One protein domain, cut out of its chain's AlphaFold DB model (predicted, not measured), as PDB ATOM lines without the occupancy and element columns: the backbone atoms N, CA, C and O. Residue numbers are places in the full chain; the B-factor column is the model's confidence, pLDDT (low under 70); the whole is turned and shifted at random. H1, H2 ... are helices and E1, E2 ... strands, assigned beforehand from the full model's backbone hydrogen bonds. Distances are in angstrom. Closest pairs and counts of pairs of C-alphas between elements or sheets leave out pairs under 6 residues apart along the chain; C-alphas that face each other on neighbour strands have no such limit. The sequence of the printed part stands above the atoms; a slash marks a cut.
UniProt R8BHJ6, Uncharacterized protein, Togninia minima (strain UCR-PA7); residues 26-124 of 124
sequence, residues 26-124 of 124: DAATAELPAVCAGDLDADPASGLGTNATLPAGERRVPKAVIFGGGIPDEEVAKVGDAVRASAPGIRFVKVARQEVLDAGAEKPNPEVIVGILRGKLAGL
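AT A GLANCE: This is residues 26 to 124 of the 124 residues of an uncharacterized protein of Togninia minima (strain UCR-PA7) (UniProt R8BHJ6). Two parallel strands, E1 and E2, make a narrow two-stranded sheet in the middle, with H3 over one face and H5 over the other, nearer E2 than E1. H1 packs beside H3, and the long axis ends in a mostly looped head, residues 38 to 60 with the small helix H2, at one end and in H4 with the link after it at the other. The printed part has 99 residues with five named helices and two named strands, in the order H1 H2 E1 H3 E2 H4 H5, and its class is mostly helix. It is only just compact, close to loose, with a radius of gyration of the C-alphas of 14.8 A, and its elongated outline spans 42 by 26 by 25 A.

HOW THE PARTS SIT: E1, residues 64 to 69, and E2, residues 91 to 96, are parallel neighbours at 12 degrees. N 65 and O 91, 2.8 A apart, and N 95 and O 67, 3.0 A apart, are within hydrogen-bond range. With H3, residues 73 to 86, they form a strand-helix-strand unit, two parallel strands joined through a helix, whose crossover is right-handed. The closest C-alphas of H3 and E2 are those of Gly 80 and Phe 92, 7.3 A apart. H5, residues 110 to 122, comes closest to E2 at the C-alphas of Val 93 and Lys 120, 6.9 A apart. H3 and H5 are apart. H1, residues 26 to 37, touches H3, the closest C-alphas being those of Pro 33 and Val 83 at 4.2 A. They run the same way at a steep tilt of 37 degrees, only just past shallow. H4, residues 97 to 102, only just touches H5, with 3 pairs of C-alphas within 8 A, from residues 112 to 116 of H5 alone; the closest are Val 100 and Ile 113, 6.5 A apart. Their lines are about perpendicular, at 82 degrees. H2, residues 50 to 53, touches no helix. Every O i to N i+4 pair is within hydrogen-bond range in H3, H4 and H5; H1 has 6 of 8, and H2 is too short for such a pair.

IN THESE COORDINATES: H1 begins at C-alpha 26, (192.193, 135.364, 178.556), and is 17.3 A long. E1 measures 16.2 A and E2 16.3 A. H3 is 20.1 A long, beginning at C-alpha 73, (190.599, 120.458, 174.514). H2 and H4 measure 5.8 A and 8.7 A. H5 is 17.9 A long and ends at C-alpha 122, (171.084, 113.770, 183.045).

THE WHOLE: The C-alphas farthest apart are those of Gly 57 and Gly 104, at 42.7 A. The printed part has no cut. The link from H1 to H2 is long, with 12 residues. Mean pLDDT of the printed part is 86.0; residues 108, 123 and 124 are under 70.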
ATOM      1  N   ASP A  26     191.732 134.633 177.377       91.31
ATOM      2  CA  ASP A  26     192.193 135.364 178.556       91.31
ATOM      3  C   ASP A  26     190.992 135.884 179.352       91.31
ATOM      4  O   ASP A  26     190.876 135.594 180.547       91.31
ATOM      5  N   ALA A  27     190.023 136.501 178.667       90.94
ATOM      6  CA  ALA A  27     188.726 136.873 179.219       90.94
ATOM      7  C   ALA A  27     187.993 135.655 179.798       90.94
ATOM      8  O   ALA A  27     187.508 135.707 180.926       90.94
ATOM      9  N   ALA A  28     187.966 134.520 179.091       91.38
ATOM     10  CA  ALA A  28     187.326 133.306 179.603       91.38
ATOM     11  C   ALA A  28     187.978 132.799 180.900       91.38
ATOM     12  O   ALA A  28     187.274 132.381 181.820       91.38
ATOM     13  N   THR A  29     189.306 132.854 181.002       93.69
ATOM     14  CA  THR A  29     190.037 132.410 182.197       93.69
ATOM     15  C   THR A  29     189.976 133.387 183.367       93.69
ATOM     16  O   THR A  29     190.170 132.953 184.497       93.69
ATOM     17  N   ALA A  30     189.688 134.667 183.129       91.25
ATOM     18  CA  ALA A  30     189.516 135.661 184.188       91.25
ATOM     19  C   ALA A  30     188.053 135.761 184.654       91.25
ATOM     20  O   ALA A  30     187.768 135.724 185.849       91.25
ATOM     21  N   GLU A  31     187.115 135.843 183.711       92.75
ATOM     22  CA  GLU A  31     185.711 136.143 183.993       92.75
ATOM     23  C   GLU A  31     184.919 134.919 184.455       92.75
ATOM     24  O   GLU A  31     184.121 135.017 185.387       92.75
ATOM     25  N   LEU A  32     185.112 133.756 183.813       92.81
ATOM     26  CA  LEU A  32     184.308 132.572 184.129       92.81
ATOM     27  C   LEU A  32     184.520 132.085 185.567       92.81
ATOM     28  O   LEU A  32     183.519 131.751 186.205       92.81
ATOM     29  N   PRO A  33     185.749 132.053 186.118       93.62
ATOM     30  CA  PRO A  33     185.941 131.707 187.521       93.62
ATOM     31  C   PRO A  33     185.249 132.690 188.469       93.62
ATOM     32  O   PRO A  33     184.581 132.245 189.398       93.62
ATOM     33  N   ALA A  34     185.339 133.998 188.197       91.94
ATOM     34  CA  ALA A  34     184.730 135.044 189.020       91.94
ATOM     35  C   ALA A  34     183.197 134.924 189.047       91.94
ATOM     36  O   ALA A  34     182.597 134.758 190.112       91.94
ATOM     37  N   VAL A  35     182.559 134.879 187.872       91.94
ATOM     38  CA  VAL A  35     181.094 134.794 187.779       91.94
ATOM     39  C   VAL A  35     180.557 133.478 188.346       91.94
ATOM     40  O   VAL A  35     179.481 133.446 188.942       91.94
ATOM     41  N   CYS A  36     181.311 132.385 188.203       92.62
ATOM     42  CA  CYS A  36     180.965 131.090 188.782       92.62
ATOM     43  C   CYS A  36     181.140 131.045 190.306       92.62
ATOM     44  O   CYS A  36     180.408 130.313 190.971       92.62
ATOM     45  N   ALA A  37     182.079 131.818 190.859       91.88
ATOM     46  CA  ALA A  37     182.264 131.984 192.301       91.88
ATOM     47  C   ALA A  37     181.220 132.924 192.933       91.88
ATOM     48  O   ALA A  37     181.118 133.002 194.155       91.88
ATOM     49  N   GLY A  38     180.413 133.598 192.108       89.62
ATOM     50  CA  GLY A  38     179.357 134.502 192.551       89.62
ATOM     51  C   GLY A  38     179.763 135.971 192.596       89.62
ATOM     52  O   GLY A  38     178.999 136.772 193.131       89.62
ATOM     53  N   ASP A  39     180.907 136.339 192.015       91.19
ATOM     54  CA  ASP A  39     181.199 137.738 191.715       91.19
ATOM     55  C   ASP A  39     180.356 138.171 190.511       91.19
ATOM     56  O   ASP A  39     180.639 137.849 189.355       91.19
ATOM     57  N   LEU A  40     179.244 138.837 190.812       88.12
ATOM     58  CA  LEU A  40     178.277 139.303 189.824       88.12
ATOM     59  C   LEU A  40     178.441 140.788 189.512       88.12
ATOM     60  O   LEU A  40     177.653 141.312 188.728       88.12
ATOM     61  N   ASP A  41     179.412 141.464 190.124       84.88
ATOM     62  CA  ASP A  41     179.690 142.880 189.888       84.88
ATOM     63  C   ASP A  41     180.764 143.099 188.822       84.88
ATOM     64  O   ASP A  41     180.869 144.197 188.278       84.88
ATOM     65  N   ALA A  42     181.491 142.042 188.455       74.38
ATOM     66  CA  ALA A  42     182.369 142.035 187.298       74.38
ATOM     67  C   ALA A  42     181.577 142.194 185.986       74.38
ATOM     68  O   ALA A  42     180.764 141.339 185.611       74.38
ATOM     69  N   ASP A  43     181.850 143.278 185.258       76.62
ATOM     70  CA  ASP A  43     181.315 143.475 183.916       76.62
ATOM     71  C   ASP A  43     182.019 142.531 182.922       76.62
ATOM     72  O   ASP A  43     183.252 142.478 182.894       76.62
ATOM     73  N   PRO A  44     181.276 141.791 182.076       83.19
ATOM     74  CA  PRO A  44     181.891 141.008 181.010       83.19
ATOM     75  C   PRO A  44     182.617 141.942 180.040       83.19
ATOM     76  O   PRO A  44     182.010 142.899 179.555       83.19
ATOM     77  N   ALA A  45     183.862 141.634 179.667       83.12
ATOM     78  CA  ALA A  45     184.642 142.470 178.750       83.12
ATOM     79  C   ALA A  45     183.966 142.629 177.378       83.12
ATOM     80  O   ALA A  45     184.149 143.631 176.690       83.12
ATOM     81  N   SER A  46     183.136 141.657 176.983       82.44
ATOM     82  CA  SER A  46     182.336 141.732 175.758       82.44
ATOM     83  C   SER A  46     181.187 142.743 175.823       82.44
ATOM     84  O   SER A  46     180.633 143.093 174.782       82.44
ATOM     85  N   GLY A  47     180.761 143.149 177.023       81.12
ATOM     86  CA  GLY A  47     179.511 143.876 177.254       81.12
ATOM     87  C   GLY A  47     178.252 143.069 176.907       81.12
ATOM     88  O   GLY A  47     177.148 143.612 176.891       81.12
ATOM     89  N   LEU A  48     178.389 141.773 176.601       80.94
ATOM     90  CA  LEU A  48     177.300 140.915 176.157       80.94
ATOM     91  C   LEU A  48     177.027 139.820 177.183       80.94
ATOM     92  O   LEU A  48     177.907 139.074 177.607       80.94
ATOM     93  N   GLY A  49     175.757 139.663 177.532       82.88
ATOM     94  CA  GLY A  49     175.333 138.614 178.439       82.88
ATOM     95  C   GLY A  49     174.064 138.982 179.178       82.88
ATOM     96  O   GLY A  49     173.586 140.109 179.122       82.88
ATOM     97  N   THR A  50     173.494 138.009 179.877       85.44
ATOM     98  CA  THR A  50     172.282 138.241 180.668       85.44
ATOM     99  C   THR A  50     172.589 139.097 181.896       85.44
ATOM    100  O   THR A  50     171.818 139.998 182.199       85.44
ATOM    101  N   ASN A  51     173.735 138.883 182.552       88.19
ATOM    102  CA  ASN A  51     174.135 139.688 183.712       88.19
ATOM    103  C   ASN A  51     174.607 141.102 183.333       88.19
ATOM    104  O   ASN A  51     174.459 142.002 184.152       88.19
ATOM    105  N   ALA A  52     175.074 141.316 182.095       86.94
ATOM    106  CA  ALA A  52     175.462 142.639 181.596       86.94
ATOM    107  C   ALA A  52     174.283 143.629 181.562       86.94
ATOM    108  O   ALA A  52     174.460 144.830 181.724       86.94
ATOM    109  N   THR A  53     173.063 143.125 181.343       84.31
ATOM    110  CA  THR A  53     171.856 143.957 181.211       84.31
ATOM    111  C   THR A  53     170.951 143.933 182.439       84.31
ATOM    112  O   THR A  53     169.985 144.690 182.493       84.31
ATOM    113  N   LEU A  54     171.191 143.021 183.386       86.25
ATOM    114  CA  LEU A  54     170.355 142.878 184.577       86.25
ATOM    115  C   LEU A  54     170.824 143.812 185.702       86.25
ATOM    116  O   LEU A  54     172.033 143.954 185.911       86.25
ATOM    117  N   PRO A  55     169.889 144.392 186.480       87.06
ATOM    118  CA  PRO A  55     170.215 145.060 187.737       87.06
ATOM    119  C   PRO A  55     170.952 144.113 188.691       87.06
ATOM    120  O   PRO A  55     170.682 142.913 188.689       87.06
ATOM    121  N   ALA A  56     171.822 144.649 189.554       85.50
ATOM    122  CA  ALA A  56     172.690 143.861 190.440       85.50
ATOM    123  C   ALA A  56     171.944 142.762 191.230       85.50
ATOM    124  O   ALA A  56     172.378 141.615 191.246       85.50
ATOM    125  N   GLY A  57     170.770 143.071 191.796       85.06
ATOM    126  CA  GLY A  57     169.960 142.113 192.565       85.06
ATOM    127  C   GLY A  57     169.274 141.008 191.747       85.06
ATOM    128  O   GLY A  57     168.732 140.070 192.324       85.06
ATOM    129  N   GLU A  58     169.285 141.100 190.416       87.19
ATOM    130  CA  GLU A  58     168.686 140.111 189.509       87.19
ATOM    131  C   GLU A  58     169.726 139.259 188.773       87.19
ATOM    132  O   GLU A  58     169.364 138.291 188.089       87.19
ATOM    133  N   ARG A  59     171.013 139.606 188.898       89.31
ATOM    134  CA  ARG A  59     172.117 138.867 188.285       89.31
ATOM    135  C   ARG A  59     172.190 137.450 188.851       89.31
ATOM    136  O   ARG A  59     171.767 137.170 189.970       89.31
ATOM    137  N   ARG A  60     172.701 136.521 188.045       88.81
ATOM    138  CA  ARG A  60     172.662 135.085 188.357       88.81
ATOM    139  C   ARG A  60     174.031 134.445 188.294       88.81
ATOM    140  O   ARG A  60     174.770 134.665 187.338       88.81
ATOM    141  N   VAL A  61     174.289 133.569 189.257       90.62
ATOM    142  CA  VAL A  61     175.453 132.680 189.276       90.62
ATOM    143  C   VAL A  61     175.183 131.478 188.358       90.62
ATOM    144  O   VAL A  61     174.142 130.820 188.507       90.62
ATOM    145  N   PRO A  62     176.068 131.167 187.395       89.06
ATOM    146  CA  PRO A  62     175.971 129.951 186.595       89.06
ATOM    147  C   PRO A  62     176.033 128.689 187.460       89.06
ATOM    148  O   PRO A  62     176.685 128.655 188.495       89.06
ATOM    149  N   LYS A  63     175.381 127.612 187.008       87.31
ATOM    150  CA  LYS A  63     175.477 126.276 187.638       87.31
ATOM    151  C   LYS A  63     176.261 125.269 186.798       87.31
ATOM    152  O   LYS A  63     176.651 124.209 187.284       87.31
ATOM    153  N   ALA A  64     176.445 125.579 185.521       85.88
ATOM    154  CA  ALA A  64     177.179 124.754 184.584       85.88
ATOM    155  C   ALA A  64     177.809 125.624 183.495       85.88
ATOM    156  O   ALA A  64     177.230 126.639 183.102       85.88
ATOM    157  N   VAL A  65     178.949 125.177 182.978       88.19
ATOM    158  CA  VAL A  65     179.627 125.744 181.810       88.19
ATOM    159  C   VAL A  65     179.547 124.734 180.668       88.19
ATOM    160  O   VAL A  65     179.884 123.559 180.831       88.19
ATOM    161  N   ILE A  66     179.069 125.190 179.509       87.69
ATOM    162  CA  ILE A  66     178.925 124.362 178.308       87.69
ATOM    163  C   ILE A  66     179.923 124.840 177.254       87.69
ATOM    164  O   ILE A  66     179.829 125.970 176.779       87.69
ATOM    165  N   PHE A  67     180.833 123.962 176.843       87.81
ATOM    166  CA  PHE A  67     181.785 124.209 175.767       87.81
ATOM    167  C   PHE A  67     181.265 123.652 174.441       87.81
ATOM    168  O   PHE A  67     180.857 122.490 174.343       87.81
ATOM    169  N   GLY A  68     181.303 124.486 173.404       83.75
ATOM    170  CA  GLY A  68     181.000 124.071 172.038       83.75
ATOM    171  C   GLY A  68     182.169 123.333 171.384       83.75
ATOM    172  O   GLY A  68     183.326 123.491 171.765       83.75
ATOM    173  N   GLY A  69     181.870 122.567 170.338       80.81
ATOM    174  CA  GLY A  69     182.844 121.696 169.678       80.81
ATOM    175  C   GLY A  69     183.935 122.390 168.866       80.81
ATOM    176  O   GLY A  69     184.777 121.700 168.309       80.81
ATOM    177  N   GLY A  70     183.902 123.720 168.761       84.38
ATOM    178  CA  GLY A  70     184.952 124.512 168.113       84.38
ATOM    179  C   GLY A  70     186.091 124.928 169.046       84.38
ATOM    180  O   GLY A  70     187.034 125.540 168.569       84.38
ATOM    181  N   ILE A  71     185.991 124.634 170.347       87.62
ATOM    182  CA  ILE A  71     187.006 125.004 171.341       87.62
ATOM    183  C   ILE A  71     187.983 123.826 171.516       87.62
ATOM    184  O   ILE A  71     187.512 122.704 171.768       87.62
ATOM    185  N   PRO A  72     189.306 124.047 171.399       91.12
ATOM    186  CA  PRO A  72     190.321 123.019 171.638       91.12
ATOM    187  C   PRO A  72     190.236 122.404 173.046       91.12
ATOM    188  O   PRO A  72     189.726 123.026 173.980       91.12
ATOM    189  N   ASP A  73     190.675 121.156 173.216       90.75
ATOM    190  CA  ASP A  73     190.599 120.458 174.514       90.75
ATOM    191  C   ASP A  73     191.496 121.108 175.574       90.75
ATOM    192  O   ASP A  73     191.106 121.207 176.737       90.75
ATOM    193  N   GLU A  74     192.656 121.618 175.168       93.88
ATOM    194  CA  GLU A  74     193.604 122.328 176.019       93.88
ATOM    195  C   GLU A  74     193.015 123.621 176.603       93.88
ATOM    196  O   GLU A  74     193.206 123.915 177.783       93.88
ATOM    197  N   GLU A  75     192.227 124.360 175.818       93.62
ATOM    198  CA  GLU A  75     191.540 125.568 176.285       93.62
ATOM    199  C   GLU A  75     190.398 125.223 177.242       93.62
ATOM    200  O   GLU A  75     190.227 125.873 178.275       93.62
ATOM    201  N   VAL A  76     189.647 124.156 176.938       93.00
ATOM    202  CA  VAL A  76     188.602 123.635 177.831       93.00
ATOM    203  C   VAL A  76     189.193 123.216 179.176       93.00
ATOM    204  O   VAL A  76     188.603 123.526 180.211       93.00
ATOM    205  N   ALA A  77     190.346 122.544 179.176       94.00
ATOM    206  CA  ALA A  77     191.049 122.172 180.399       94.00
ATOM    207  C   ALA A  77     191.496 123.416 181.177       94.00
ATOM    208  O   ALA A  77     191.145 123.551 182.346       94.00
ATOM    209  N   LYS A  78     192.160 124.374 180.513       94.88
ATOM    210  CA  LYS A  78     192.640 125.619 181.137       94.88
ATOM    211  C   LYS A  78     191.512 126.393 181.826       94.88
ATOM    212  O   LYS A  78     191.639 126.777 182.987       94.88
ATOM    213  N   VAL A  79     190.394 126.603 181.129       94.56
ATOM    214  CA  VAL A  79     189.218 127.288 181.691       94.56
ATOM    215  C   VAL A  79     188.566 126.441 182.784       94.56
ATOM    216  O   VAL A  79     188.209 126.962 183.840       94.56
ATOM    217  N   GLY A  80     188.414 125.136 182.552       93.56
ATOM    218  CA  GLY A  80     187.811 124.213 183.508       93.56
ATOM    219  C   GLY A  80     188.552 124.184 184.842       93.56
ATOM    220  O   GLY A  80     187.917 124.239 185.892       93.56
ATOM    221  N   ASP A  81     189.879 124.161 184.812       94.69
ATOM    222  CA  ASP A  81     190.712 124.136 186.013       94.69
ATOM    223  C   ASP A  81     190.654 125.464 186.773       94.69
ATOM    224  O   ASP A  81     190.478 125.461 187.994       94.69
ATOM    225  N   ALA A  82     190.681 126.596 186.062       94.56
ATOM    226  CA  ALA A  82     190.510 127.918 186.667       94.56
ATOM    227  C   ALA A  82     189.146 128.056 187.372       94.56
ATOM    228  O   ALA A  82     189.059 128.538 188.506       94.56
ATOM    229  N   VAL A  83     188.071 127.581 186.730       94.44
ATOM    230  CA  VAL A  83     186.723 127.618 187.309       94.44
ATOM    231  C   VAL A  83     186.607 126.649 188.485       94.44
ATOM    232  O   VAL A  83     186.068 127.039 189.512       94.44
ATOM    233  N   ARG A  84     187.138 125.421 188.402       94.19
ATOM    234  CA  ARG A  84     187.107 124.462 189.526       94.19
ATOM    235  C   ARG A  84     187.841 124.975 190.760       94.19
ATOM    236  O   ARG A  84     187.375 124.725 191.868       94.19
ATOM    237  N   ALA A  85     188.954 125.685 190.571       93.06
ATOM    238  CA  ALA A  85     189.711 126.275 191.669       93.06
ATOM    239  C   ALA A  85     188.895 127.325 192.443       93.06
ATOM    240  O   ALA A  85     189.022 127.422 193.660       93.06
ATOM    241  N   SER A  86     188.031 128.072 191.748       92.56
ATOM    242  CA  SER A  86     187.230 129.154 192.344       92.56
ATOM    243  C   SER A  86     185.816 128.712 192.742       92.56
ATOM    244  O   SER A  86     185.228 129.247 193.676       92.56
ATOM    245  N   ALA A  87     185.259 127.729 192.034       92.44
ATOM    246  CA  ALA A  87     183.876 127.284 192.139       92.44
ATOM    247  C   ALA A  87     183.775 125.761 191.888       92.44
ATOM    248  O   ALA A  87     183.336 125.317 190.820       92.44
ATOM    249  N   PRO A  88     184.144 124.918 192.873       89.25
ATOM    250  CA  PRO A  88     184.227 123.463 192.698       89.25
ATOM    251  C   PRO A  88     182.872 122.781 192.435       89.25
ATOM    252  O   PRO A  88     182.834 121.653 191.953       89.25
ATOM    253  N   GLY A  89     181.752 123.452 192.730       87.19
ATOM    254  CA  GLY A  89     180.398 122.939 192.490       87.19
ATOM    255  C   GLY A  89     179.889 123.091 191.051       87.19
ATOM    256  O   GLY A  89     178.779 122.645 190.751       87.19
ATOM    257  N   ILE A  90     180.656 123.731 190.162       90.56
ATOM    258  CA  ILE A  90     180.247 123.974 188.777       90.56
ATOM    259  C   ILE A  90     180.431 122.724 187.927       90.56
ATOM    260  O   ILE A  90     181.480 122.081 187.919       90.56
ATOM    261  N   ARG A  91     179.394 122.404 187.156       89.94
ATOM    262  CA  ARG A  91     179.403 121.283 186.216       89.94
ATOM    263  C   ARG A  91     179.942 121.722 184.859       89.94
ATOM    264  O   ARG A  91     179.633 122.816 184.396       89.94
ATOM    265  N   PHE A  92     180.673 120.846 184.177       89.19
ATOM    266  CA  PHE A  92     181.204 121.123 182.843       89.19
ATOM    267  C   PHE A  92     180.658 120.127 181.836       89.19
ATOM    268  O   PHE A  92     180.646 118.923 182.082       89.19
ATOM    269  N   VAL A  93     180.230 120.633 180.685       88.69
ATOM    270  CA  VAL A  93     179.766 119.810 179.571       88.69
ATOM    271  C   VAL A  93     180.453 120.290 178.306       88.69
ATOM    272  O   VAL A  93     180.289 121.438 177.913       88.69
ATOM    273  N   LYS A  94     181.191 119.413 177.632       87.25
ATOM    274  CA  LYS A  94     181.668 119.664 176.269       87.25
ATOM    275  C   LYS A  94     180.783 118.912 175.286       87.25
ATOM    276  O   LYS A  94     180.480 117.742 175.514       87.25
ATOM    277  N   VAL A  95     180.371 119.571 174.209       86.69
ATOM    278  CA  VAL A  95     179.719 118.924 173.064       86.69
ATOM    279  C   VAL A  95     180.663 119.039 171.883       86.69
ATOM    280  O   VAL A  95     180.749 120.103 171.269       86.69
ATOM    281  N   ALA A  96     181.410 117.974 171.590       85.69
ATOM    282  CA  ALA A  96     182.344 117.993 170.475       85.69
ATOM    283  C   ALA A  96     181.601 118.063 169.133       85.69
ATOM    284  O   ALA A  96     180.473 117.589 168.990       85.69
ATOM    285  N   ARG A  97     182.249 118.646 168.116       83.19
ATOM    286  CA  ARG A  97     181.675 118.712 166.765       83.19
ATOM    287  C   ARG A  97     181.417 117.309 166.219       83.19
ATOM    288  O   ARG A  97     180.375 117.093 165.612       83.19
ATOM    289  N   GLN A  98     182.339 116.382 166.474       82.75
ATOM    290  CA  GLN A  98     182.216 114.999 166.030       82.75
ATOM    291  C   GLN A  98     180.975 114.322 166.622       82.75
ATOM    292  O   GLN A  98     180.224 113.721 165.875       82.75
ATOM    293  N   GLU A  99     180.664 114.547 167.903       82.44
ATOM    294  CA  GLU A  99     179.448 113.999 168.530       82.44
ATOM    295  C   GLU A  99     178.158 114.473 167.840       82.44
ATOM    296  O   GLU A  99     177.178 113.737 167.758       82.44
ATOM    297  N   VAL A 100     178.148 115.707 167.330       82.56
ATOM    298  CA  VAL A 100     177.006 116.254 166.581       82.56
ATOM    299  C   VAL A 100     176.914 115.631 165.184       82.56
ATOM    300  O   VAL A 100     175.808 115.356 164.721       82.56
ATOM    301  N   LEU A 101     178.057 115.388 164.532       83.25
ATOM    302  CA  LEU A 101     178.124 114.711 163.232       83.25
ATOM    303  C   LEU A 101     177.704 113.236 163.348       83.25
ATOM    304  O   LEU A 101     176.879 112.779 162.560       83.25
ATOM    305  N   ASP A 102     178.203 112.524 164.361       84.12
ATOM    306  CA  ASP A 102     177.896 111.114 164.634       84.12
ATOM    307  C   ASP A 102     176.412 110.913 164.968       84.12
ATOM    308  O   ASP A 102     175.817 109.894 164.626       84.12
ATOM    309  N   ALA A 103     175.781 111.919 165.581       80.56
ATOM    310  CA  ALA A 103     174.344 111.948 165.831       80.56
ATOM    311  C   ALA A 103     173.498 112.277 164.579       80.56
ATOM    312  O   ALA A 103     172.284 112.462 164.688       80.56
ATOM    313  N   GLY A 104     174.115 112.351 163.394       76.75
ATOM    314  CA  GLY A 104     173.438 112.460 162.099       76.75
ATOM    315  C   GLY A 104     173.152 113.885 161.628       76.75
ATOM    316  O   GLY A 104     172.339 114.078 160.723       76.75
ATOM    317  N   ALA A 105     173.776 114.905 162.222       76.75
ATOM    318  CA  ALA A 105     173.578 116.287 161.803       76.75
ATOM    319  C   ALA A 105     174.684 116.751 160.842       76.75
ATOM    320  O   ALA A 105     175.827 116.929 161.241       76.75
ATOM    321  N   GLU A 106     174.341 117.047 159.586       73.06
ATOM    322  CA  GLU A 106     175.294 117.600 158.599       73.06
ATOM    323  C   GLU A 106     175.652 119.078 158.857       73.06
ATOM    324  O   GLU A 106     176.656 119.605 158.377       73.06
ATOM    325  N   LYS A 107     174.801 119.773 159.616       73.62
ATOM    326  CA  LYS A 107     174.920 121.184 160.004       73.62
ATOM    327  C   LYS A 107     174.567 121.320 161.483       73.62
ATOM    328  O   LYS A 107     173.951 120.405 162.025       73.62
ATOM    329  N   PRO A 108     174.888 122.447 162.148       69.06
ATOM    330  CA  PRO A 108     174.471 122.672 163.528       69.06
ATOM    331  C   PRO A 108     172.944 122.577 163.666       69.06
ATOM    332  O   PRO A 108     172.224 123.528 163.369       69.06
ATOM    333  N   ASN A 109     172.453 121.410 164.089       79.94
ATOM    334  CA  ASN A 109     171.038 121.133 164.269       79.94
ATOM    335  C   ASN A 109     170.695 121.310 165.757       79.94
ATOM    336  O   ASN A 109     171.144 120.508 166.584       79.94
ATOM    337  N   PRO A 110     169.908 122.340 166.126       80.12
ATOM    338  CA  PRO A 110     169.572 122.606 167.519       80.12
ATOM    339  C   PRO A 110     168.887 121.431 168.219       80.12
ATOM    340  O   PRO A 110     169.083 121.260 169.417       80.12
ATOM    341  N   GLU A 111     168.094 120.624 167.511       81.44
ATOM    342  CA  GLU A 111     167.375 119.501 168.122       81.44
ATOM    343  C   GLU A 111     168.329 118.376 168.523       81.44
ATOM    344  O   GLU A 111     168.252 117.872 169.645       81.44
ATOM    345  N   VAL A 112     169.289 118.061 167.651       82.44
ATOM    346  CA  VAL A 112     170.337 117.063 167.906       82.44
ATOM    347  C   VAL A 112     171.236 117.508 169.057       82.44
ATOM    348  O   VAL A 112     171.458 116.755 170.005       82.44
ATOM    349  N   ILE A 113     171.677 118.770 169.041       82.06
ATOM    350  CA  ILE A 113     172.514 119.342 170.106       82.06
ATOM    351  C   ILE A 113     171.778 119.311 171.451       82.06
ATOM    352  O   ILE A 113     172.365 118.945 172.467       82.06
ATOM    353  N   VAL A 114     170.487 119.659 171.476       83.19
ATOM    354  CA  VAL A 114     169.672 119.587 172.698       83.19
ATOM    355  C   VAL A 114     169.536 118.146 173.193       83.19
ATOM    356  O   VAL A 114     169.581 117.931 174.403       83.19
ATOM    357  N   GLY A 115     169.403 117.163 172.297       82.69
ATOM    358  CA  GLY A 115     169.396 115.741 172.651       82.69
ATOM    359  C   GLY A 115     170.680 115.309 173.362       82.69
ATOM    360  O   GLY A 115     170.620 114.780 174.472       82.69
ATOM    361  N   ILE A 116     171.838 115.624 172.773       83.44
ATOM    362  CA  ILE A 116     173.159 115.319 173.348       83.44
ATOM    363  C   ILE A 116     173.335 116.019 174.702       83.44
ATOM    364  O   ILE A 116     173.703 115.386 175.692       83.44
ATOM    365  N   LEU A 117     173.018 117.317 174.777       82.81
ATOM    366  CA  LEU A 117     173.116 118.094 176.015       82.81
ATOM    367  C   LEU A 117     172.244 117.516 177.130       82.81
ATOM    368  O   LEU A 117     172.691 117.447 178.270       82.81
ATOM    369  N   ARG A 118     171.018 117.081 176.821       82.31
ATOM    370  CA  ARG A 118     170.135 116.439 177.806       82.31
ATOM    371  C   ARG A 118     170.719 115.133 178.322       82.31
ATOM    372  O   ARG A 118     170.690 114.926 179.529       82.31
ATOM    373  N   GLY A 119     171.271 114.299 177.441       82.50
ATOM    374  CA  GLY A 119     171.942 113.062 177.842       82.50
ATOM    375  C   GLY A 119     173.103 113.329 178.801       82.50
ATOM    376  O   GLY A 119     173.169 112.731 179.870       82.50
ATOM    377  N   LYS A 120     173.968 114.296 178.470       82.56
ATOM    378  CA  LYS A 120     175.111 114.660 179.322       82.56
ATOM    379  C   LYS A 120     174.692 115.292 180.648       82.56
ATOM    380  O   LYS A 120     175.284 114.986 181.673       82.56
ATOM    381  N   LEU A 121     173.670 116.147 180.645       78.12
ATOM    382  CA  LEU A 121     173.168 116.791 181.863       78.12
ATOM    383  C   LEU A 121     172.402 115.834 182.781       78.12
ATOM    384  O   LEU A 121     172.406 116.055 183.984       78.12
ATOM    385  N   ALA A 122     171.757 114.794 182.244       74.56
ATOM    386  CA  ALA A 122     171.084 113.770 183.045       74.56
ATOM    387  C   ALA A 122     172.068 112.823 183.755       74.56
ATOM    388  O   ALA A 122     171.711 112.217 184.760       74.56
ATOM    389  N   GLY A 123     173.294 112.698 183.235       61.66
ATOM    390  CA  GLY A 123     174.374 111.918 183.847       61.66
ATOM    391  C   GLY A 123     175.205 112.673 184.892       61.66
ATOM    392  O   GLY A 123     176.191 112.117 185.370       61.66
ATOM    393  N   LEU A 124     174.841 113.922 185.218       60.97
ATOM    394  CA  LEU A 124     175.522 114.808 186.176       60.97
ATOM    395  C   LEU A 124     174.644 115.103 187.396       60.97
ATOM    396  O   LEU A 124     175.196 115.252 188.506       60.97
TER     397      LEU A 124